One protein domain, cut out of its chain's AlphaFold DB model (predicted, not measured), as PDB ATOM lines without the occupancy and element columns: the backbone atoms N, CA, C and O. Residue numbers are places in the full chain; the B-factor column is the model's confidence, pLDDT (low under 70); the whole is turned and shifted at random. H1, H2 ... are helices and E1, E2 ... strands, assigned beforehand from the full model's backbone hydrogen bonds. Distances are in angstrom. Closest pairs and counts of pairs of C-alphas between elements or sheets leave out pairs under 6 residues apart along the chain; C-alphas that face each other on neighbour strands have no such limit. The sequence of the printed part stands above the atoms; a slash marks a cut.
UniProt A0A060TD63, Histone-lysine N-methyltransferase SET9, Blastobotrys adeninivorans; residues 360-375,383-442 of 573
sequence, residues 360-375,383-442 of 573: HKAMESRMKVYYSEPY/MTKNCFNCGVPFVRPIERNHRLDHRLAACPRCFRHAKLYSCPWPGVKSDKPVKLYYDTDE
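What this domain is: This is residues 360 to 375 and 383 to 442 of the 573 residues of the protein "Histone-lysine N-methyltransferase SET9" of Blastobotrys adeninivorans (UniProt A0A060TD63). There is little regular structure: a small hairpin of strands E1 and E2 has helix H1 near E2, while H2 lies apart from H1 among long loops. The loop at residues 398 to 403 sticks out, and residues 422 to 442 fold back past H2. The printed part has 76 residues, 28 in named elements, in the order H1, E1, E2, H2, mixed in class, with an antiparallel sheet. It is compact, with a radius of gyration of the C-alphas of 12.8 A and spans of 31 by 30 by 24 A.

Where its parts are: E1 is residues 384 to 386 and E2 residues 393 to 395. H1, residues 360 to 371, measures 15.9 A from C-alpha 360 at (222.078, 180.167, 198.260). H2, residues 412 to 421, measures 14.2 A and ends at C-alpha 421 (232.959, 167.302, 207.767).

How they stand to each other: E1 and E2 are antiparallel at 142 degrees, with N 394 and O 385 2.9 A apart, within hydrogen-bond range. The closest C-alphas of H1 and E2, Tyr 371 and Phe 394, are 7.3 A apart. H2 is apart from H1 and E1. Every O i to N i+4 pair is within range in H2, 5 of 8 in H1.

The domain as a whole: Residues 376 to 382 are not printed, a gap of 10.9 A between C-alphas 375 and 383. The link E2 to H2 is long. The mean pLDDT of the printed part is 70.9; 34 residues are under 70, among them 395 to 407.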
ATOM      1  N   HIS A 360     222.829 181.389 198.550       63.12
ATOM      2  CA  HIS A 360     222.078 180.167 198.260       63.12
ATOM      3  C   HIS A 360     221.582 180.112 196.799       63.12
ATOM      4  O   HIS A 360     221.553 179.041 196.197       63.12
ATOM      5  N   LYS A 361     221.264 181.262 196.189       68.00
ATOM      6  CA  LYS A 361     220.750 181.365 194.813       68.00
ATOM      7  C   LYS A 361     221.851 181.155 193.766       68.00
ATOM      8  O   LYS A 361     221.633 180.505 192.741       68.00
ATOM      9  N   ALA A 362     223.048 181.673 194.022       69.81
ATOM     10  CA  ALA A 362     224.243 181.474 193.218       69.81
ATOM     11  C   ALA A 362     224.752 180.032 193.340       69.81
ATOM     12  O   ALA A 362     225.180 179.449 192.343       69.81
ATOM     13  N   MET A 363     224.652 179.436 194.534       70.56
ATOM     14  CA  MET A 363     224.925 178.016 194.749       70.56
ATOM     15  C   MET A 363     223.970 177.136 193.950       70.56
ATOM     16  O   MET A 363     224.425 176.287 193.187       70.56
ATOM     17  N   GLU A 364     222.667 177.380 194.062       68.69
ATOM     18  CA  GLU A 364     221.640 176.654 193.323       68.69
ATOM     19  C   GLU A 364     221.867 176.747 191.808       68.69
ATOM     20  O   GLU A 364     221.938 175.724 191.129       68.69
ATOM     21  N   SER A 365     222.059 177.957 191.276       71.44
ATOM     22  CA  SER A 365     222.239 178.182 189.833       71.44
ATOM     23  C   SER A 365     223.476 177.473 189.276       71.44
ATOM     24  O   SER A 365     223.416 176.883 188.201       71.44
ATOM     25  N   ARG A 366     224.601 177.498 190.005       71.25
ATOM     26  CA  ARG A 366     225.842 176.838 189.567       71.25
ATOM     27  C   ARG A 366     225.747 175.326 189.637       71.25
ATOM     28  O   ARG A 366     226.258 174.634 188.768       71.25
ATOM     29  N   MET A 367     225.117 174.818 190.686       71.50
ATOM     30  CA  MET A 367     225.055 173.386 190.927       71.50
ATOM     31  C   MET A 367     223.995 172.694 190.077       71.50
ATOM     32  O   MET A 367     224.171 171.525 189.752       71.50
ATOM     33  N   LYS A 368     222.941 173.408 189.661       66.50
ATOM     34  CA  LYS A 368     221.962 172.912 188.685       66.50
ATOM     35  C   LYS A 368     222.646 172.356 187.433       66.50
ATOM     36  O   LYS A 368     222.352 171.236 187.060       66.50
ATOM     37  N   VAL A 369     223.660 173.029 186.887       62.91
ATOM     38  CA  VAL A 369     224.379 172.590 185.667       62.91
ATOM     39  C   VAL A 369     224.929 171.154 185.739       62.91
ATOM     40  O   VAL A 369     225.060 170.497 184.712       62.91
ATOM     41  N   TYR A 370     225.239 170.649 186.936       57.84
ATOM     42  CA  TYR A 370     225.799 169.306 187.125       57.84
ATOM     43  C   TYR A 370     224.749 168.229 187.427       57.84
ATOM     44  O   TYR A 370     225.078 167.044 187.426       57.84
ATOM     45  N   TYR A 371     223.509 168.631 187.719       57.09
ATOM     46  CA  TYR A 371     222.477 167.750 188.273       57.09
ATOM     47  C   TYR A 371     221.066 167.987 187.709       57.09
ATOM     48  O   TYR A 371     220.147 167.265 188.087       57.09
ATOM     49  N   SER A 372     220.869 168.972 186.828       44.72
ATOM     50  CA  SER A 372     219.581 169.295 186.216       44.72
ATOM     51  C   SER A 372     219.590 168.993 184.724       44.72
ATOM     52  O   SER A 372     219.843 169.869 183.903       44.72
ATOM     53  N   GLU A 373     219.208 167.768 184.401       45.53
ATOM     54  CA  GLU A 373     218.218 167.556 183.352       45.53
ATOM     55  C   GLU A 373     217.049 166.791 183.981       45.53
ATOM     56  O   GLU A 373     217.269 166.006 184.915       45.53
ATOM     57  N   PRO A 374     215.803 167.067 183.560       41.41
ATOM     58  CA  PRO A 374     214.665 166.305 184.030       41.41
ATOM     59  C   PRO A 374     214.918 164.851 183.645       41.41
ATOM     60  O   PRO A 374     215.152 164.528 182.486       41.41
ATOM     61  N   TYR A 375     214.900 163.960 184.631       48.62
ATOM     62  CA  TYR A 375     214.722 162.549 184.346       48.62
ATOM     63  C   TYR A 375     213.293 162.408 183.801       48.62
ATOM     64  O   TYR A 375     212.360 162.161 184.559       48.62
ATOM     65  N   MET A 383     209.583 161.510 193.468       58.91
ATOM     66  CA  MET A 383     209.460 162.928 193.835       58.91
ATOM     67  C   MET A 383     210.816 163.639 193.792       58.91
ATOM     68  O   MET A 383     211.726 163.293 194.557       58.91
ATOM     69  N   THR A 384     210.915 164.681 192.970       67.06
ATOM     70  CA  THR A 384     212.036 165.631 192.990       67.06
ATOM     71  C   THR A 384     211.883 166.575 194.182       67.06
ATOM     72  O   THR A 384     210.829 167.184 194.360       67.06
ATOM     73  N   LYS A 385     212.923 166.702 195.016       73.12
ATOM     74  CA  LYS A 385     212.972 167.665 196.133       73.12
ATOM     75  C   LYS A 385     214.143 168.626 195.946       73.12
ATOM     76  O   LYS A 385     215.159 168.261 195.364       73.12
ATOM     77  N   ASN A 386     214.030 169.830 196.500       80.25
ATOM     78  CA  ASN A 386     215.147 170.771 196.557       80.25
ATOM     79  C   ASN A 386     216.007 170.490 197.792       80.25
ATOM     80  O   ASN A 386     215.497 170.282 198.894       80.25
ATOM     81  N   CYS A 387     217.325 170.481 197.617       82.25
ATOM     82  CA  CYS A 387     218.260 170.315 198.723       82.25
ATOM     83  C   CYS A 387     218.213 171.515 199.682       82.25
ATOM     84  O   CYS A 387     218.444 172.642 199.258       82.25
ATOM     85  N   PHE A 388     218.057 171.267 200.984       83.81
ATOM     86  CA  PHE A 388     218.057 172.303 202.031       83.81
ATOM     87  C   PHE A 388     219.353 173.114 202.124       83.81
ATOM     88  O   PHE A 388     219.340 174.238 202.612       83.81
ATOM     89  N   ASN A 389     220.479 172.532 201.706       84.81
ATOM     90  CA  ASN A 389     221.774 173.198 201.778       84.81
ATOM     91  C   ASN A 389     222.108 174.003 200.513       84.81
ATOM     92  O   ASN A 389     222.675 175.083 200.610       84.81
ATOM     93  N   CYS A 390     221.821 173.456 199.327       81.62
ATOM     94  CA  CYS A 390     222.282 174.043 198.064       81.62
ATOM     95  C   CYS A 390     221.177 174.385 197.064       81.62
ATOM     96  O   CYS A 390     221.492 174.796 195.952       81.62
ATOM     97  N   GLY A 391     219.907 174.151 197.394       78.88
ATOM     98  CA  GLY A 391     218.753 174.403 196.526       78.88
ATOM     99  C   GLY A 391     218.618 173.475 195.316       78.88
ATOM    100  O   GLY A 391     217.574 173.468 194.675       78.88
ATOM    101  N   VAL A 392     219.636 172.670 195.002       77.50
ATOM    102  CA  VAL A 392     219.644 171.799 193.819       77.50
ATOM    103  C   VAL A 392     218.504 170.786 193.890       77.50
ATOM    104  O   VAL A 392     218.404 170.086 194.909       77.50
ATOM    105  N   PRO A 393     217.682 170.675 192.831       74.44
ATOM    106  CA  PRO A 393     216.706 169.608 192.728       74.44
ATOM    107  C   PRO A 393     217.437 168.271 192.632       74.44
ATOM    108  O   PRO A 393     218.372 168.116 191.850       74.44
ATOM    109  N   PHE A 394     217.031 167.300 193.437       74.94
ATOM    110  CA  PHE A 394     217.555 165.945 193.363       74.94
ATOM    111  C   PHE A 394     216.419 164.937 193.461       74.94
ATOM    112  O   PHE A 394     215.404 165.159 194.131       74.94
ATOM    113  N   VAL A 395     216.607 163.819 192.770       65.44
ATOM    114  CA  VAL A 395     215.665 162.710 192.791       65.44
ATOM    115  C   VAL A 395     216.035 161.781 193.938       65.44
ATOM    116  O   VAL A 395     217.208 161.441 194.123       65.44
ATOM    117  N   ARG A 396     215.035 161.377 194.725       61.41
ATOM    118  CA  ARG A 396     215.247 160.363 195.756       61.41
ATOM    119  C   ARG A 396     215.630 159.029 195.104       61.41
ATOM    120  O   ARG A 396     215.005 158.638 194.118       61.41
ATOM    121  N   PRO A 397     216.628 158.315 195.631       52.97
ATOM    122  CA  PRO A 397     216.961 156.989 195.139       52.97
ATOM    123  C   PRO A 397     215.793 156.046 195.419       52.97
ATOM    124  O   PRO A 397     215.318 155.960 196.547       52.97
ATOM    125  N   ILE A 398     215.333 155.318 194.405       49.09
ATOM    126  CA  ILE A 398     214.429 154.193 194.624       49.09
ATOM    127  C   ILE A 398     215.302 152.937 194.824       49.09
ATOM    128  O   ILE A 398     215.902 152.438 193.878       49.09
ATOM    129  N   GLU A 399     215.348 152.470 196.082       51.41
ATOM    130  CA  GLU A 399     215.607 151.093 196.573       51.41
ATOM    131  C   GLU A 399     217.032 150.578 196.903       51.41
ATOM    132  O   GLU A 399     217.905 150.445 196.050       51.41
ATOM    133  N   ARG A 400     217.193 150.076 198.152       43.28
ATOM    134  CA  ARG A 400     217.259 148.619 198.484       43.28
ATOM    135  C   ARG A 400     217.406 148.281 199.981       43.28
ATOM    136  O   ARG A 400     217.267 147.110 200.316       43.28
ATOM    137  N   ASN A 401     217.654 149.224 200.899       40.28
ATOM    138  CA  ASN A 401     217.711 148.897 202.338       40.28
ATOM    139  C   ASN A 401     217.388 150.073 203.295       40.28
ATOM    140  O   ASN A 401     218.127 151.043 203.376       40.28
ATOM    141  N   HIS A 402     216.307 149.881 204.069       48.50
ATOM    142  CA  HIS A 402     215.902 150.456 205.370       48.50
ATOM    143  C   HIS A 402     215.712 151.987 205.601       48.50
ATOM    144  O   HIS A 402     216.629 152.743 205.905       48.50
ATOM    145  N   ARG A 403     214.419 152.347 205.718       47.00
ATOM    146  CA  ARG A 403     213.746 153.149 206.778       47.00
ATOM    147  C   ARG A 403     213.996 154.658 206.950       47.00
ATOM    148  O   ARG A 403     213.164 155.272 207.607       47.00
ATOM    149  N   LEU A 404     215.021 155.282 206.370       50.47
ATOM    150  CA  LEU A 404     215.283 156.732 206.572       50.47
ATOM    151  C   LEU A 404     215.284 157.582 205.286       50.47
ATOM    152  O   LEU A 404     215.504 158.791 205.338       50.47
ATOM    153  N   ASP A 405     215.014 156.964 204.136       54.97
ATOM    154  CA  ASP A 405     215.164 157.574 202.804       54.97
ATOM    155  C   ASP A 405     214.107 158.658 202.499       54.97
ATOM    156  O   ASP A 405     214.385 159.700 201.908       54.97
ATOM    157  N   HIS A 406     212.882 158.490 203.008       57.28
ATOM    158  CA  HIS A 406     211.802 159.460 202.793       57.28
ATOM    159  C   HIS A 406     212.070 160.830 203.435       57.28
ATOM    160  O   HIS A 406     211.543 161.846 202.971       57.28
ATOM    161  N   ARG A 407     212.949 160.868 204.446       66.81
ATOM    162  CA  ARG A 407     213.269 162.073 205.215       66.81
ATOM    163  C   ARG A 407     214.492 162.814 204.694       66.81
ATOM    164  O   ARG A 407     214.784 163.861 205.245       66.81
ATOM    165  N   LEU A 408     215.217 162.339 203.678       74.50
ATOM    166  CA  LEU A 408     216.421 163.027 203.190       74.50
ATOM    167  C   LEU A 408     216.114 164.465 202.735       74.50
ATOM    168  O   LEU A 408     215.351 164.693 201.796       74.50
ATOM    169  N   ALA A 409     216.739 165.436 203.407       81.81
ATOM    170  CA  ALA A 409     216.607 166.868 203.119       81.81
ATOM    171  C   ALA A 409     217.779 167.419 202.280       81.81
ATOM    172  O   ALA A 409     217.726 168.542 201.779       81.81
ATOM    173  N   ALA A 410     218.846 166.634 202.106       84.12
ATOM    174  CA  ALA A 410     220.053 167.026 201.385       84.12
ATOM    175  C   ALA A 410     220.278 166.161 200.137       84.12
ATOM    176  O   ALA A 410     220.083 164.949 200.186       84.12
ATOM    177  N   CYS A 411     220.746 166.774 199.041       83.56
ATOM    178  CA  CYS A 411     221.188 166.023 197.865       83.56
ATOM    179  C   CYS A 411     222.405 165.143 198.209       83.56
ATOM    180  O   CYS A 411     223.120 165.457 199.170       83.56
ATOM    181  N   PRO A 412     222.704 164.091 197.420       83.69
ATOM    182  CA  PRO A 412     223.768 163.136 197.740       83.69
ATOM    183  C   PRO A 412     225.129 163.765 198.063       83.69
ATOM    184  O   PRO A 412     225.782 163.382 199.030       83.69
ATOM    185  N   ARG A 413     225.515 164.804 197.316       87.06
ATOM    186  CA  ARG A 413     226.735 165.588 197.549       87.06
ATOM    187  C   ARG A 413     226.745 166.275 198.913       87.06
ATOM    188  O   ARG A 413     227.681 166.122 199.692       87.06
ATOM    189  N   CYS A 414     225.692 167.037 199.220       87.31
ATOM    190  CA  CYS A 414     225.595 167.747 200.496       87.31
ATOM    191  C   CYS A 414     225.487 166.767 201.669       87.31
ATOM    192  O   CYS A 414     226.049 167.027 202.730       87.31
ATOM    193  N   PHE A 415     224.821 165.627 201.465       88.44
ATOM    194  CA  PHE A 415     224.751 164.548 202.440       88.44
ATOM    195  C   PHE A 415     226.133 163.955 202.728       88.44
ATOM    196  O   PHE A 415     226.554 163.920 203.883       88.44
ATOM    197  N   ARG A 416     226.872 163.549 201.687       90.69
ATOM    198  CA  ARG A 416     228.242 163.034 201.812       90.69
ATOM    199  C   ARG A 416     229.153 164.031 202.512       90.69
ATOM    200  O   ARG A 416     229.863 163.671 203.447       90.69
ATOM    201  N   HIS A 417     229.118 165.289 202.082       92.00
ATOM    202  CA  HIS A 417     229.948 166.341 202.655       92.00
ATOM    203  C   HIS A 417     229.653 166.544 204.146       92.00
ATOM    204  O   HIS A 417     230.575 166.598 204.955       92.00
ATOM    205  N   ALA A 418     228.381 166.570 204.534       91.31
ATOM    206  CA  ALA A 418     227.992 166.664 205.934       91.31
ATOM    207  C   ALA A 418     228.392 165.434 206.757       91.31
ATOM    208  O   ALA A 418     228.764 165.572 207.920       91.31
ATOM    209  N   LYS A 419     228.352 164.230 206.171       91.25
ATOM    210  CA  LYS A 419     228.872 163.019 206.819       91.25
ATOM    211  C   LYS A 419     230.383 163.077 207.018       91.25
ATOM    212  O   LYS A 419     230.863 162.593 208.034       91.25
ATOM    213  N   LEU A 420     231.122 163.672 206.085       92.25
ATOM    214  CA  LEU A 420     232.571 163.829 206.179       92.25
ATOM    215  C   LEU A 420     232.982 164.899 207.189       92.25
ATOM    216  O   LEU A 420     233.767 164.600 208.076       92.25
ATOM    217  N   TYR A 421     232.451 166.116 207.065       91.94
ATOM    218  CA  TYR A 421     232.959 167.302 207.767       91.94
ATOM    219  C   TYR A 421     232.046 167.811 208.886       91.94
ATOM    220  O   TYR A 421     232.331 168.850 209.476       91.94
ATOM    221  N   SER A 422     230.917 167.139 209.139       90.19
ATOM    222  CA  SER A 422     229.915 167.553 210.135       90.19
ATOM    223  C   SER A 422     229.451 169.008 209.978       90.19
ATOM    224  O   SER A 422     229.058 169.655 210.941       90.19
ATOM    225  N   CYS A 423     229.480 169.532 208.751       89.56
ATOM    226  CA  CYS A 423     229.074 170.892 208.422       89.56
ATOM    227  C   CYS A 423     228.438 170.958 207.021       89.56
ATOM    228  O   CYS A 423     228.593 170.025 206.228       89.56
ATOM    229  N   PRO A 424     227.695 172.031 206.699       88.88
ATOM    230  CA  PRO A 424     227.090 172.178 205.382       88.88
ATOM    231  C   PRO A 424     228.150 172.431 204.299       88.88
ATOM    232  O   PRO A 424     229.124 173.155 204.520       88.88
ATOM    233  N   TRP A 425     227.959 171.857 203.108       88.50
ATOM    234  CA  TRP A 425     228.818 172.150 201.953       88.50
ATOM    235  C   TRP A 425     228.691 173.634 201.577       88.50
ATOM    236  O   TRP A 425     227.561 174.123 201.542       88.50
ATOM    237  N   PRO A 426     229.783 174.354 201.258       88.50
ATOM    238  CA  PRO A 426     231.157 173.880 201.028       88.50
ATOM    239  C   PRO A 426     232.091 173.971 202.250       88.50
ATOM    240  O   PRO A 426     233.293 173.751 202.104       88.50
ATOM    241  N   GLY A 427     231.581 174.329 203.434       85.88
ATOM    242  CA  GLY A 427     232.398 174.567 204.628       85.88
ATOM    243  C   GLY A 427     233.114 173.312 205.131       85.88
ATOM    244  O   GLY A 427     232.764 172.208 204.755       85.88
ATOM    245  N   VAL A 428     234.122 173.448 205.990       84.19
ATOM    246  CA  VAL A 428     234.822 172.290 206.600       84.19
ATOM    247  C   VAL A 428     234.765 172.281 208.127       84.19
ATOM    248  O   VAL A 428     235.220 171.332 208.754       84.19
ATOM    249  N   LYS A 429     234.201 173.339 208.724       80.31
ATOM    250  CA  LYS A 429     233.934 173.487 210.157       80.31
ATOM    251  C   LYS A 429     232.672 174.326 210.336       80.31
ATOM    252  O   LYS A 429     232.466 175.286 209.597       80.31
ATOM    253  N   SER A 430     231.832 173.960 211.296       75.25
ATOM    254  CA  SER A 430     230.630 174.705 211.677       75.25
ATOM    255  C   SER A 430     230.218 174.293 213.083       75.25
ATOM    256  O   SER A 430     230.199 173.102 213.376       75.25
ATOM    257  N   ASP A 431     229.814 175.260 213.906       65.25
ATOM    258  CA  ASP A 431     229.198 174.990 215.214       65.25
ATOM    259  C   ASP A 431     227.695 174.677 215.091       65.25
ATOM    260  O   ASP A 431     227.054 174.230 216.039       65.25
ATOM    261  N   LYS A 432     227.105 174.921 213.911       66.81
ATOM    262  CA  LYS A 432     225.683 174.670 213.652       66.81
ATOM    263  C   LYS A 432     225.441 173.203 213.284       66.81
ATOM    264  O   LYS A 432     226.140 172.701 212.396       66.81
ATOM    265  N   PRO A 433     224.424 172.549 213.875       66.88
ATOM    266  CA  PRO A 433     224.048 171.190 213.509       66.88
ATOM    267  C   PRO A 433     223.564 171.133 212.055       66.88
ATOM    268  O   PRO A 433     222.831 172.010 211.593       66.88
ATOM    269  N   VAL A 434     223.967 170.090 211.324       79.81
ATOM    270  CA  VAL A 434     223.533 169.887 209.936       79.81
ATOM    271  C   VAL A 434     222.209 169.136 209.907       79.81
ATOM    272  O   VAL A 434     222.130 167.986 210.342       79.81
ATOM    273  N   LYS A 435     221.175 169.754 209.330       76.12
ATOM    274  CA  LYS A 435     219.892 169.093 209.076       76.12
ATOM    275  C   LYS A 435     220.003 168.201 207.838       76.12
ATOM    276  O   LYS A 435     220.024 168.687 206.710       76.12
ATOM    277  N   LEU A 436     220.114 166.889 208.053       79.50
ATOM    278  CA  LEU A 436     220.165 165.885 206.978       79.50
ATOM    279  C   LEU A 436     218.819 165.230 206.694       79.50
ATOM    280  O   LEU A 436     218.617 164.702 205.599       79.50
ATOM    281  N   TYR A 437     217.910 165.302 207.662       81.19
ATOM    282  CA  TYR A 437     216.598 164.692 207.593       81.19
ATOM    283  C   TYR A 437     215.509 165.709 207.974       81.19
ATOM    284  O   TYR A 437     215.779 166.626 208.751       81.19
ATOM    285  N   TYR A 438     214.306 165.577 207.417       71.50
ATOM    286  CA  TYR A 438     213.105 166.257 207.915       71.50
ATOM    287  C   TYR A 438     212.684 165.650 209.265       71.50
ATOM    288  O   TYR A 438     212.867 164.448 209.482       71.50
ATOM    289  N   ASP A 439     212.150 166.489 210.154       66.50
ATOM    290  CA  ASP A 439     211.622 166.075 211.461       66.50
ATOM    291  C   ASP A 439     210.264 165.370 211.268       66.50
ATOM    292  O   ASP A 439     209.565 165.634 210.290       66.50
ATOM    293  N   THR A 440     209.912 164.437 212.151       58.25
ATOM    294  CA  THR A 440     208.745 163.535 212.022       58.25
ATOM    295  C   THR A 440     207.382 164.154 212.261       58.25
ATOM    296  O   THR A 440     206.373 163.506 212.005       58.25
ATOM    297  N   ASP A 441     207.322 165.384 212.746       48.00
ATOM    298  CA  ASP A 441     206.204 165.739 213.618       48.00
ATOM    299  C   ASP A 441     205.028 166.424 212.893       48.00
ATOM    300  O   ASP A 441     204.085 166.851 213.548       48.00
ATOM    301  N   GLU A 442     205.034 166.495 211.555       50.00
ATOM    302  CA  GLU A 442     203.936 167.105 210.773       50.00
ATOM    303  C   GLU A 442     203.199 166.138 209.826       50.00
ATOM    304  O   GLU A 442     202.060 166.418 209.451       50.00
TER     305      GLU A 442